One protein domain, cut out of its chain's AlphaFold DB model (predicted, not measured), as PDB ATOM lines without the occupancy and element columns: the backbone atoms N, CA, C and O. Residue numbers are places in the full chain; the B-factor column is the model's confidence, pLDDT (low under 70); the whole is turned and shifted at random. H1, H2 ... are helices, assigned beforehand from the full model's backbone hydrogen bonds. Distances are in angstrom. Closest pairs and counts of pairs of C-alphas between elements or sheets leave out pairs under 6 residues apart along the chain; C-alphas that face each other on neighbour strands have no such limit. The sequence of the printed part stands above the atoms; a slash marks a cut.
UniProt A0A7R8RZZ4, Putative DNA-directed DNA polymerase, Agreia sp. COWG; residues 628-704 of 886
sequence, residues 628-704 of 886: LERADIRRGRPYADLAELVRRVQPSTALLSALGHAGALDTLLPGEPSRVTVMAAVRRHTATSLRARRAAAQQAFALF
ATOM      1  N   LEU A 628     193.007 169.921 261.559       87.25
ATOM      2  CA  LEU A 628     192.112 170.486 262.569       87.25
ATOM      3  C   LEU A 628     191.045 171.386 261.931       87.25
ATOM      4  O   LEU A 628     189.859 171.193 262.181       87.25
ATOM      5  N   GLU A 629     191.444 172.292 261.033       89.69
ATOM      6  CA  GLU A 629     190.506 173.164 260.313       89.69
ATOM      7  C   GLU A 629     189.519 172.359 259.456       89.69
ATOM      8  O   GLU A 629     188.331 172.675 259.422       89.69
ATOM      9  N   ARG A 630     189.968 171.273 258.807       90.75
ATOM     10  CA  ARG A 630     189.067 170.345 258.098       90.75
ATOM     11  C   ARG A 630     188.049 169.709 259.041       90.75
ATOM     12  O   ARG A 630     186.863 169.656 258.709       90.75
ATOM     13  N   ALA A 631     188.493 169.249 260.210       89.00
ATOM     14  CA  ALA A 631     187.613 168.646 261.204       89.00
ATOM     15  C   ALA A 631     186.571 169.646 261.731       89.00
ATOM     16  O   ALA A 631     185.401 169.278 261.876       89.00
ATOM     17  N   ASP A 632     186.959 170.904 261.948       90.12
ATOM     18  CA  ASP A 632     186.054 171.968 262.390       90.12
ATOM     19  C   ASP A 632     185.049 172.359 261.300       90.12
ATOM     20  O   ASP A 632     183.846 172.420 261.574       90.12
ATOM     21  N   ILE A 633     185.498 172.515 260.045       91.44
ATOM     22  CA  ILE A 633     184.598 172.722 258.898       91.44
ATOM     23  C   ILE A 633     183.605 171.569 258.797       91.44
ATOM     24  O   ILE A 633     182.418 171.810 258.613       91.44
ATOM     25  N   ARG A 634     184.041 170.318 258.946       90.88
ATOM     26  CA  ARG A 634     183.136 169.166 258.872       90.88
ATOM     27  C   ARG A 634     182.123 169.158 260.018       90.88
ATOM     28  O   ARG A 634     180.943 168.926 259.774       90.88
ATOM     29  N   ARG A 635     182.565 169.438 261.249       91.00
ATOM     30  CA  ARG A 635     181.702 169.465 262.442       91.00
ATOM     31  C   ARG A 635     180.622 170.547 262.354       91.00
ATOM     32  O   ARG A 635     179.539 170.355 262.896       91.00
ATOM     33  N   GLY A 636     180.905 171.671 261.694       86.81
ATOM     34  CA  GLY A 636     179.965 172.790 261.584       86.81
ATOM     35  C   GLY A 636     178.924 172.685 260.462       86.81
ATOM     36  O   GLY A 636     178.021 173.529 260.431       86.81
ATOM     37  N   ARG A 637     179.019 171.686 259.570       91.88
ATOM     38  CA  ARG A 637     178.103 171.487 258.430       91.88
ATOM     39  C   ARG A 637     176.658 171.164 258.860       91.88
ATOM     40  O   ARG A 637     176.461 170.567 259.919       91.88
ATOM     41  N   PRO A 638     175.653 171.455 258.010       93.69
ATOM     42  CA  PRO A 638     175.733 172.290 256.810       93.69
ATOM     43  C   PRO A 638     175.691 173.790 257.155       93.69
ATOM     44  O   PRO A 638     175.173 174.189 258.201       93.69
ATOM     45  N   TYR A 639     176.222 174.612 256.254       93.12
ATOM     46  CA  TYR A 639     176.224 176.073 256.304       93.12
ATOM     47  C   TYR A 639     175.205 176.624 255.311       93.12
ATOM     48  O   TYR A 639     175.232 176.235 254.142       93.12
ATOM     49  N   ALA A 640     174.335 177.532 255.761       90.56
ATOM     50  CA  ALA A 640     173.376 178.193 254.877       90.56
ATOM     51  C   ALA A 640     174.019 179.311 254.038       90.56
ATOM     52  O   ALA A 640     173.636 179.523 252.893       90.56
ATOM     53  N   ASP A 641     174.988 180.027 254.611       88.94
ATOM     54  CA  ASP A 641     175.671 181.143 253.966       88.94
ATOM     55  C   ASP A 641     177.102 181.331 254.503       88.94
ATOM     56  O   ASP A 641     177.562 180.660 255.437       88.94
ATOM     57  N   LEU A 642     177.825 182.275 253.896       89.12
ATOM     58  CA  LEU A 642     179.195 182.614 254.277       89.12
ATOM     59  C   LEU A 642     179.300 183.163 255.712       89.12
ATOM     60  O   LEU A 642     180.303 182.924 256.390       89.12
ATOM     61  N   ALA A 643     178.285 183.881 256.200       86.50
ATOM     62  CA  ALA A 643     178.294 184.452 257.545       86.50
ATOM     63  C   ALA A 643     178.218 183.353 258.615       86.50
ATOM     64  O   ALA A 643     178.895 183.423 259.643       86.50
ATOM     65  N   GLU A 644     177.426 182.317 258.358       89.25
ATOM     66  CA  GLU A 644     177.281 181.166 259.232       89.25
ATOM     67  C   GLU A 644     178.553 180.319 259.307       89.25
ATOM     68  O   GLU A 644     178.954 179.939 260.412       89.25
ATOM     69  N   LEU A 645     179.224 180.087 258.173       91.38
ATOM     70  CA  LEU A 645     180.536 179.433 258.140       91.38
ATOM     71  C   LEU A 645     181.545 180.185 259.017       91.38
ATOM     72  O   LEU A 645     182.172 179.594 259.897       91.38
ATOM     73  N   VAL A 646     181.659 181.505 258.826       89.00
ATOM     74  CA  VAL A 646     182.590 182.345 259.596       89.00
ATOM     75  C   VAL A 646     182.261 182.322 261.089       89.00
ATOM     76  O   VAL A 646     183.164 182.233 261.916       89.00
ATOM     77  N   ARG A 647     180.977 182.346 261.454       87.06
ATOM     78  CA  ARG A 647     180.536 182.322 262.854       87.06
ATOM     79  C   ARG A 647     180.824 180.987 263.550       87.06
ATOM     80  O   ARG A 647     181.185 181.004 264.725       87.06
ATOM     81  N   ARG A 648     180.613 179.854 262.868       88.00
ATOM     82  CA  ARG A 648     180.745 178.503 263.450       88.00
ATOM     83  C   ARG A 648     182.191 178.004 263.479       88.00
ATOM     84  O   ARG A 648     182.584 177.410 264.475       88.00
ATOM     85  N   VAL A 649     182.953 178.238 262.409       88.50
ATOM     86  CA  VAL A 649     184.317 177.696 262.232       88.50
ATOM     87  C   VAL A 649     185.394 178.718 262.593       88.50
ATOM     88  O   VAL A 649     186.482 178.338 263.000       88.50
ATOM     89  N   GLN A 650     185.101 180.016 262.461       86.19
ATOM     90  CA  GLN A 650     186.069 181.107 262.652       86.19
ATOM     91  C   GLN A 650     187.385 180.909 261.867       86.19
ATOM     92  O   GLN A 650     188.468 181.014 262.447       86.19
ATOM     93  N   PRO A 651     187.317 180.640 260.547       86.38
ATOM     94  CA  PRO A 651     188.504 180.390 259.743       86.38
ATOM     95  C   PRO A 651     189.416 181.622 259.716       86.38
ATOM     96  O   PRO A 651     188.952 182.766 259.731       86.38
ATOM     97  N   SER A 652     190.725 181.389 259.627       86.25
ATOM     98  CA  SER A 652     191.691 182.465 259.405       86.25
ATOM     99  C   SER A 652     191.426 183.174 258.068       86.25
ATOM    100  O   SER A 652     190.852 182.600 257.141       86.25
ATOM    101  N   THR A 653     191.883 184.421 257.927       82.56
ATOM    102  CA  THR A 653     191.782 185.158 256.654       82.56
ATOM    103  C   THR A 653     192.448 184.398 255.505       82.56
ATOM    104  O   THR A 653     191.931 184.385 254.388       82.56
ATOM    105  N   ALA A 654     193.579 183.741 255.787       79.75
ATOM    106  CA  ALA A 654     194.299 182.923 254.823       79.75
ATOM    107  C   ALA A 654     193.460 181.717 254.380       79.75
ATOM    108  O   ALA A 654     193.278 181.518 253.180       79.75
ATOM    109  N   LEU A 655     192.870 180.980 255.329       85.00
ATOM    110  CA  LEU A 655     192.005 179.839 255.030       85.00
ATOM    111  C   LEU A 655     190.744 180.261 254.268       85.00
ATOM    112  O   LEU A 655     190.396 179.646 253.264       85.00
ATOM    113  N   LEU A 656     190.068 181.330 254.694       86.94
ATOM    114  CA  LEU A 656     188.854 181.813 254.033       86.94
ATOM    115  C   LEU A 656     189.141 182.282 252.599       86.94
ATOM    116  O   LEU A 656     188.350 182.038 251.690       86.94
ATOM    117  N   SER A 657     190.298 182.914 252.386       80.75
ATOM    118  CA  SER A 657     190.791 183.266 251.056       80.75
ATOM    119  C   SER A 657     191.116 182.020 250.231       80.75
ATOM    120  O   SER A 657     190.753 181.979 249.059       80.75
ATOM    121  N   ALA A 658     191.748 180.997 250.808       75.69
ATOM    122  CA  ALA A 658     192.060 179.745 250.118       75.69
ATOM    123  C   ALA A 658     190.789 178.988 249.702       75.69
ATOM    124  O   ALA A 658     190.660 178.633 248.536       75.69
ATOM    125  N   LEU A 659     189.819 178.828 250.612       84.69
ATOM    126  CA  LEU A 659     188.494 178.255 250.332       84.69
ATOM    127  C   LEU A 659     187.751 179.052 249.263       84.69
ATOM    128  O   LEU A 659     187.148 178.464 248.366       84.69
ATOM    129  N   GLY A 660     187.845 180.384 249.365       80.88
ATOM    130  CA  GLY A 660     187.417 181.336 248.358       80.88
ATOM    131  C   GLY A 660     188.017 180.937 247.035       80.88
ATOM    132  O   GLY A 660     187.311 180.335 246.261       80.88
ATOM    133  N   HIS A 661     189.308 181.156 246.798       75.56
ATOM    134  CA  HIS A 661     189.993 180.836 245.543       75.56
ATOM    135  C   HIS A 661     189.766 179.409 245.021       75.56
ATOM    136  O   HIS A 661     189.706 179.234 243.804       75.56
ATOM    137  N   ALA A 662     189.589 178.427 245.908       72.62
ATOM    138  CA  ALA A 662     189.352 177.023 245.585       72.62
ATOM    139  C   ALA A 662     187.958 176.712 245.039       72.62
ATOM    140  O   ALA A 662     187.789 175.662 244.447       72.62
ATOM    141  N   GLY A 663     186.983 177.615 245.171       75.38
ATOM    142  CA  GLY A 663     185.607 177.382 244.698       75.38
ATOM    143  C   GLY A 663     184.711 176.745 245.753       75.38
ATOM    144  O   GLY A 663     183.514 176.601 245.549       75.38
ATOM    145  N   ALA A 664     185.262 176.457 246.934       86.06
ATOM    146  CA  ALA A 664     184.546 175.781 248.006       86.06
ATOM    147  C   ALA A 664     183.370 176.602 248.573       86.06
ATOM    148  O   ALA A 664     182.495 176.038 249.224       86.06
ATOM    149  N   LEU A 665     183.359 177.925 248.362       86.94
ATOM    150  CA  LEU A 665     182.355 178.856 248.897       86.94
ATOM    151  C   LEU A 665     181.243 179.207 247.898       86.94
ATOM    152  O   LEU A 665     180.386 180.030 248.221       86.94
ATOM    153  N   ASP A 666     181.269 178.643 246.691       84.12
ATOM    154  CA  ASP A 666     180.430 179.109 245.586       84.12
ATOM    155  C   ASP A 666     178.932 178.865 245.860       84.12
ATOM    156  O   ASP A 666     178.106 179.719 245.548       84.12
ATOM    157  N   THR A 667     178.581 177.776 246.551       86.88
ATOM    158  CA  THR A 667     177.194 177.445 246.940       86.88
ATOM    159  C   THR A 667     176.667 178.236 248.138       86.88
ATOM    160  O   THR A 667     175.462 178.255 248.378       86.88
ATOM    161  N   LEU A 668     177.541 178.926 248.879       86.81
ATOM    162  CA  LEU A 668     177.158 179.780 250.012       86.81
ATOM    163  C   LEU A 668     176.780 181.205 249.593       86.81
ATOM    164  O   LEU A 668     176.461 182.041 250.444       86.81
ATOM    165  N   LEU A 669     176.873 181.510 248.300       83.88
ATOM    166  CA  LEU A 669     176.578 182.815 247.731       83.88
ATOM    167  C   LEU A 669     175.392 182.701 246.763       83.88
ATOM    168  O   LEU A 669     175.252 181.698 246.070       83.88
ATOM    169  N   PRO A 670     174.515 183.716 246.703       75.50
ATOM    170  CA  PRO A 670     173.345 183.667 245.838       75.50
ATOM    171  C   PRO A 670     173.725 183.757 244.350       75.50
ATOM    172  O   PRO A 670     174.525 184.611 243.960       75.50
ATOM    173  N   GLY A 671     173.069 182.943 243.518       75.19
ATOM    174  CA  GLY A 671     173.245 182.915 242.060       75.19
ATOM    175  C   GLY A 671     174.423 182.050 241.604       75.19
ATOM    176  O   GLY A 671     174.833 181.143 242.317       75.19
ATOM    177  N   GLU A 672     174.960 182.331 240.415       67.25
ATOM    178  CA  GLU A 672     176.211 181.745 239.907       67.25
ATOM    179  C   GLU A 672     177.347 182.769 240.099       67.25
ATOM    180  O   GLU A 672     177.582 183.623 239.235       67.25
ATOM    181  N   PRO A 673     178.003 182.797 241.275       71.62
ATOM    182  CA  PRO A 673     178.956 183.846 241.600       71.62
ATOM    183  C   PRO A 673     180.251 183.693 240.796       71.62
ATOM    184  O   PRO A 673     180.900 182.652 240.796       71.62
ATOM    185  N   SER A 674     180.711 184.783 240.177       71.94
ATOM    186  CA  SER A 674     182.076 184.827 239.643       71.94
ATOM    187  C   SER A 674     183.101 184.782 240.783       71.94
ATOM    188  O   SER A 674     182.852 185.311 241.872       71.94
ATOM    189  N   ARG A 675     184.308 184.258 240.527       77.00
ATOM    190  CA  ARG A 675     185.422 184.270 241.498       77.00
ATOM    191  C   ARG A 675     185.663 185.666 242.097       77.00
ATOM    192  O   ARG A 675     185.956 185.766 243.286       77.00
ATOM    193  N   VAL A 676     185.499 186.731 241.306       68.44
ATOM    194  CA  VAL A 676     185.621 188.130 241.758       68.44
ATOM    195  C   VAL A 676     184.570 188.455 242.821       68.44
ATOM    196  O   VAL A 676     184.902 188.995 243.876       68.44
ATOM    197  N   THR A 677     183.315 188.071 242.579       74.31
ATOM    198  CA  THR A 677     182.201 188.253 243.520       74.31
ATOM    199  C   THR A 677     182.452 187.502 244.828       74.31
ATOM    200  O   THR A 677     182.263 188.069 245.908       74.31
ATOM    201  N   VAL A 678     182.941 186.258 244.743       75.81
ATOM    202  CA  VAL A 678     183.293 185.453 245.923       75.81
ATOM    203  C   VAL A 678     184.390 186.133 246.738       75.81
ATOM    204  O   VAL A 678     184.239 186.338 247.941       75.81
ATOM    205  N   MET A 679     185.473 186.564 246.090       80.50
ATOM    206  CA  MET A 679     186.586 187.213 246.786       80.50
ATOM    207  C   MET A 679     186.206 188.574 247.380       80.50
ATOM    208  O   MET A 679     186.690 188.930 248.455       80.50
ATOM    209  N   ALA A 680     185.295 189.318 246.749       75.12
ATOM    210  CA  ALA A 680     184.735 190.540 247.323       75.12
ATOM    211  C   ALA A 680     183.890 190.256 248.579       75.12
ATOM    212  O   ALA A 680     183.944 191.014 249.550       75.12
ATOM    213  N   ALA A 681     183.128 189.157 248.597       80.81
ATOM    214  CA  ALA A 681     182.405 188.715 249.788       80.81
ATOM    215  C   ALA A 681     183.371 188.322 250.920       80.81
ATOM    216  O   ALA A 681     183.216 188.814 252.037       80.81
ATOM    217  N   VAL A 682     184.420 187.546 250.617       84.00
ATOM    218  CA  VAL A 682     185.477 187.185 251.580       84.00
ATOM    219  C   VAL A 682     186.110 188.434 252.199       84.00
ATOM    220  O   VAL A 682     186.132 188.563 253.421       84.00
ATOM    221  N   ARG A 683     186.541 189.406 251.380       83.25
ATOM    222  CA  ARG A 683     187.141 190.665 251.867       83.25
ATOM    223  C   ARG A 683     186.202 191.445 252.791       83.25
ATOM    224  O   ARG A 683     186.642 191.929 253.833       83.25
ATOM    225  N   ARG A 684     184.909 191.537 252.448       81.81
ATOM    226  CA  ARG A 684     183.902 192.198 253.297       81.81
ATOM    227  C   ARG A 684     183.751 191.506 254.649       81.81
ATOM    228  O   ARG A 684     183.725 192.186 255.670       81.81
ATOM    229  N   HIS A 685     183.696 190.176 254.678       80.75
ATOM    230  CA  HIS A 685     183.593 189.425 255.931       80.75
ATOM    231  C   HIS A 685     184.843 189.554 256.804       80.75
ATOM    232  O   HIS A 685     184.712 189.731 258.018       80.75
ATOM    233  N   THR A 686     186.037 189.543 256.210       77.94
ATOM    234  CA  THR A 686     187.289 189.781 256.939       77.94
ATOM    235  C   THR A 686     187.308 191.176 257.566       77.94
ATOM    236  O   THR A 686     187.583 191.306 258.758       77.94
ATOM    237  N   ALA A 687     186.937 192.212 256.807       76.25
ATOM    238  CA  ALA A 687     186.891 193.589 257.302       76.25
ATOM    239  C   ALA A 687     185.886 193.763 258.456       76.25
ATOM    240  O   ALA A 687     186.201 194.385 259.471       76.25
ATOM    241  N   THR A 688     184.690 193.174 258.347       74.88
ATOM    242  CA  THR A 688     183.682 193.203 259.419       74.88
ATOM    243  C   THR A 688     184.145 192.445 260.666       74.88
ATOM    244  O   THR A 688     183.946 192.924 261.782       74.88
ATOM    245  N   SER A 689     184.808 191.297 260.498       67.25
ATOM    246  CA  SER A 689     185.318 190.486 261.614       67.25
ATOM    247  C   SER A 689     186.444 191.193 262.373       67.25
ATOM    248  O   SER A 689     186.466 191.168 263.604       67.25
ATOM    249  N   LEU A 690     187.343 191.883 261.660       66.44
ATOM    250  CA  LEU A 690     188.388 192.719 262.260       66.44
ATOM    251  C   LEU A 690     187.789 193.901 263.033       66.44
ATOM    252  O   LEU A 690     188.186 194.149 264.169       66.44
ATOM    253  N   ARG A 691     186.777 194.581 262.476       71.44
ATOM    254  CA  ARG A 691     186.061 195.669 263.171       71.44
ATOM    255  C   ARG A 691     185.369 195.186 264.447       71.44
ATOM    256  O   ARG A 691     185.474 195.847 265.475       71.44
ATOM    257  N   ALA A 692     184.708 194.027 264.409       66.50
ATOM    258  CA  ALA A 692     184.060 193.441 265.582       66.50
ATOM    259  C   ALA A 692     185.073 193.026 266.666       66.50
ATOM    260  O   ALA A 692     184.843 193.286 267.845       66.50
ATOM    261  N   ARG A 693     186.218 192.441 266.277       64.50
ATOM    262  CA  ARG A 693     187.317 192.113 267.202       64.50
ATOM    263  C   ARG A 693     187.938 193.363 267.824       64.50
ATOM    264  O   ARG A 693     188.147 193.369 269.032       64.50
ATOM    265  N   ARG A 694     188.158 194.427 267.042       62.28
ATOM    266  CA  ARG A 694     188.625 195.725 267.559       62.28
ATOM    267  C   ARG A 694     187.625 196.330 268.547       62.28
ATOM    268  O   ARG A 694     188.036 196.733 269.626       62.28
ATOM    269  N   ALA A 695     186.328 196.319 268.241       67.50
ATOM    270  CA  ALA A 695     185.293 196.817 269.152       67.50
ATOM    271  C   ALA A 695     185.196 195.994 270.454       67.50
ATOM    272  O   ALA A 695     185.041 196.564 271.533       67.50
ATOM    273  N   ALA A 696     185.331 194.665 270.375       63.06
ATOM    274  CA  ALA A 696     185.346 193.783 271.544       63.06
ATOM    275  C   ALA A 696     186.617 193.958 272.391       63.06
ATOM    276  O   ALA A 696     186.528 194.001 273.616       63.06
ATOM    277  N   ALA A 697     187.783 194.114 271.756       60.50
ATOM    278  CA  ALA A 697     189.030 194.445 272.436       60.50
ATOM    279  C   ALA A 697     188.919 195.810 273.130       60.50
ATOM    280  O   ALA A 697     189.196 195.905 274.317       60.50
ATOM    281  N   GLN A 698     188.410 196.838 272.444       64.31
ATOM    282  CA  GLN A 698     188.165 198.165 273.020       64.31
ATOM    283  C   GLN A 698     187.187 198.121 274.205       64.31
ATOM    284  O   GLN A 698     187.416 198.799 275.200       64.31
ATOM    285  N   GLN A 699     186.133 197.297 274.152       62.12
ATOM    286  CA  GLN A 699     185.227 197.086 275.290       62.12
ATOM    287  C   GLN A 699     185.880 196.327 276.451       62.12
ATOM    288  O   GLN A 699     185.631 196.667 277.605       62.12
ATOM    289  N   ALA A 700     186.717 195.325 276.169       59.03
ATOM    290  CA  ALA A 700     187.475 194.615 277.194       59.03
ATOM    291  C   ALA A 700     188.499 195.547 277.866       59.03
ATOM    292  O   ALA A 700     188.583 195.570 279.090       59.03
ATOM    293  N   PHE A 701     189.196 196.382 277.089       57.41
ATOM    294  CA  PHE A 701     190.121 197.406 277.584       57.41
ATOM    295  C   PHE A 701     189.417 198.561 278.307       57.41
ATOM    296  O   PHE A 701     190.009 199.158 279.193       57.41
ATOM    297  N   ALA A 702     188.155 198.862 277.989       58.03
ATOM    298  CA  ALA A 702     187.351 199.838 278.730       58.03
ATOM    299  C   ALA A 702     186.899 199.333 280.116       58.03
ATOM    300  O   ALA A 702     186.456 200.134 280.937       58.03
ATOM    301  N   LEU A 703     186.998 198.023 280.387       55.19
ATOM    302  CA  LEU A 703     186.668 197.416 281.682       55.19
ATOM    303  C   LEU A 703     187.858 197.383 282.664       55.19
ATOM    304  O   LEU A 703     187.651 197.133 283.852       55.19
ATOM    305  N   PHE A 704     189.082 197.626 282.183       52.84
ATOM    306  CA  PHE A 704     190.301 197.706 282.986       52.84
ATOM    307  C   PHE A 704     190.835 199.145 282.966       52.84
ATOM    308  O   PHE A 704     190.972 199.749 281.905       52.84
TER     309      PHE A 704
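AT A GLANCE: This is residues 628 to 704 of the 886 residues of the protein "Putative DNA-directed DNA polymerase" of Agreia sp. COWG (UniProt A0A7R8RZZ4). One long helix, H4, runs past a small, compact body of three short helices, and residues 690 to 704, of which 690 to 701 belong to H4, stick out from that body as a free arm. H3 packs alongside the first part of H4 as a helical hairpin, while H1 crosses one end of H2 steeply, on the side of H2 away from H4. The printed part has 77 residues, with four named helices in the order H1, H2, H3, H4 and no named strand, and the class is all helix. The whole is only just loose, close to compact, with a radius of gyration of the C-alphas of 13.9 A, and it is elongated, spanning 47 by 27 by 20 A.

HOW THE PARTS SIT: H1, residues 628 to 636, touches H2, residues 642 to 649, where the closest C-alphas, those of Asp 632 and Val 649, are 6.0 A apart. These two run opposite ways at a steep tilt of 65 degrees. H2 and H3, residues 653 to 662, are only just apart, with their closest C-alphas at 8.4 A. H3 touches H4, residues 675 to 701, and their closest C-alphas, those of Gly 660 and Met 679, are 6.1 A apart. H4 touches H3 with residues 675 to 686 alone. H3 and H4 form a hairpin, running opposite ways at a shallow tilt of 14 degrees. H2 and H4 are close but not clearly touching, with the closest C-alphas, those of Ala 643 and His 685, 7.4 A apart. H1 is apart from H3 and from H4. In H1, H2, H3 and H4 every O i to N i+4 pair of the backbone is within hydrogen-bond range.

IN THESE COORDINATES: H1 begins at C-alpha 628, at (192.112, 170.486, 262.569), and is 12.4 A long from first to last C-alpha. H2 measures 10.7 A and H3 14.0 A in the same way. H4, the longest helix with 27 residues, runs 38.7 A from C-alpha 675 at (185.422, 184.270, 241.498) to C-alpha 701 at (190.121, 197.406, 277.584).

THE WHOLE: The C-alphas of Glu 672 and Phe 704 are the two farthest apart, at 48.1 A. Without residues 690 to 704, which stand free, the body of 62 residues spans 28 by 22 by 18 A. The printed part has no cut. The links from H1 to H2 and from H2 to H3 are tight; the link from H3 to H4, residues 663 to 674, is long. The mean pLDDT of the printed part is 78.9, and it is under 70 at residues 672, 676, 689 to 690 and 692 to 704.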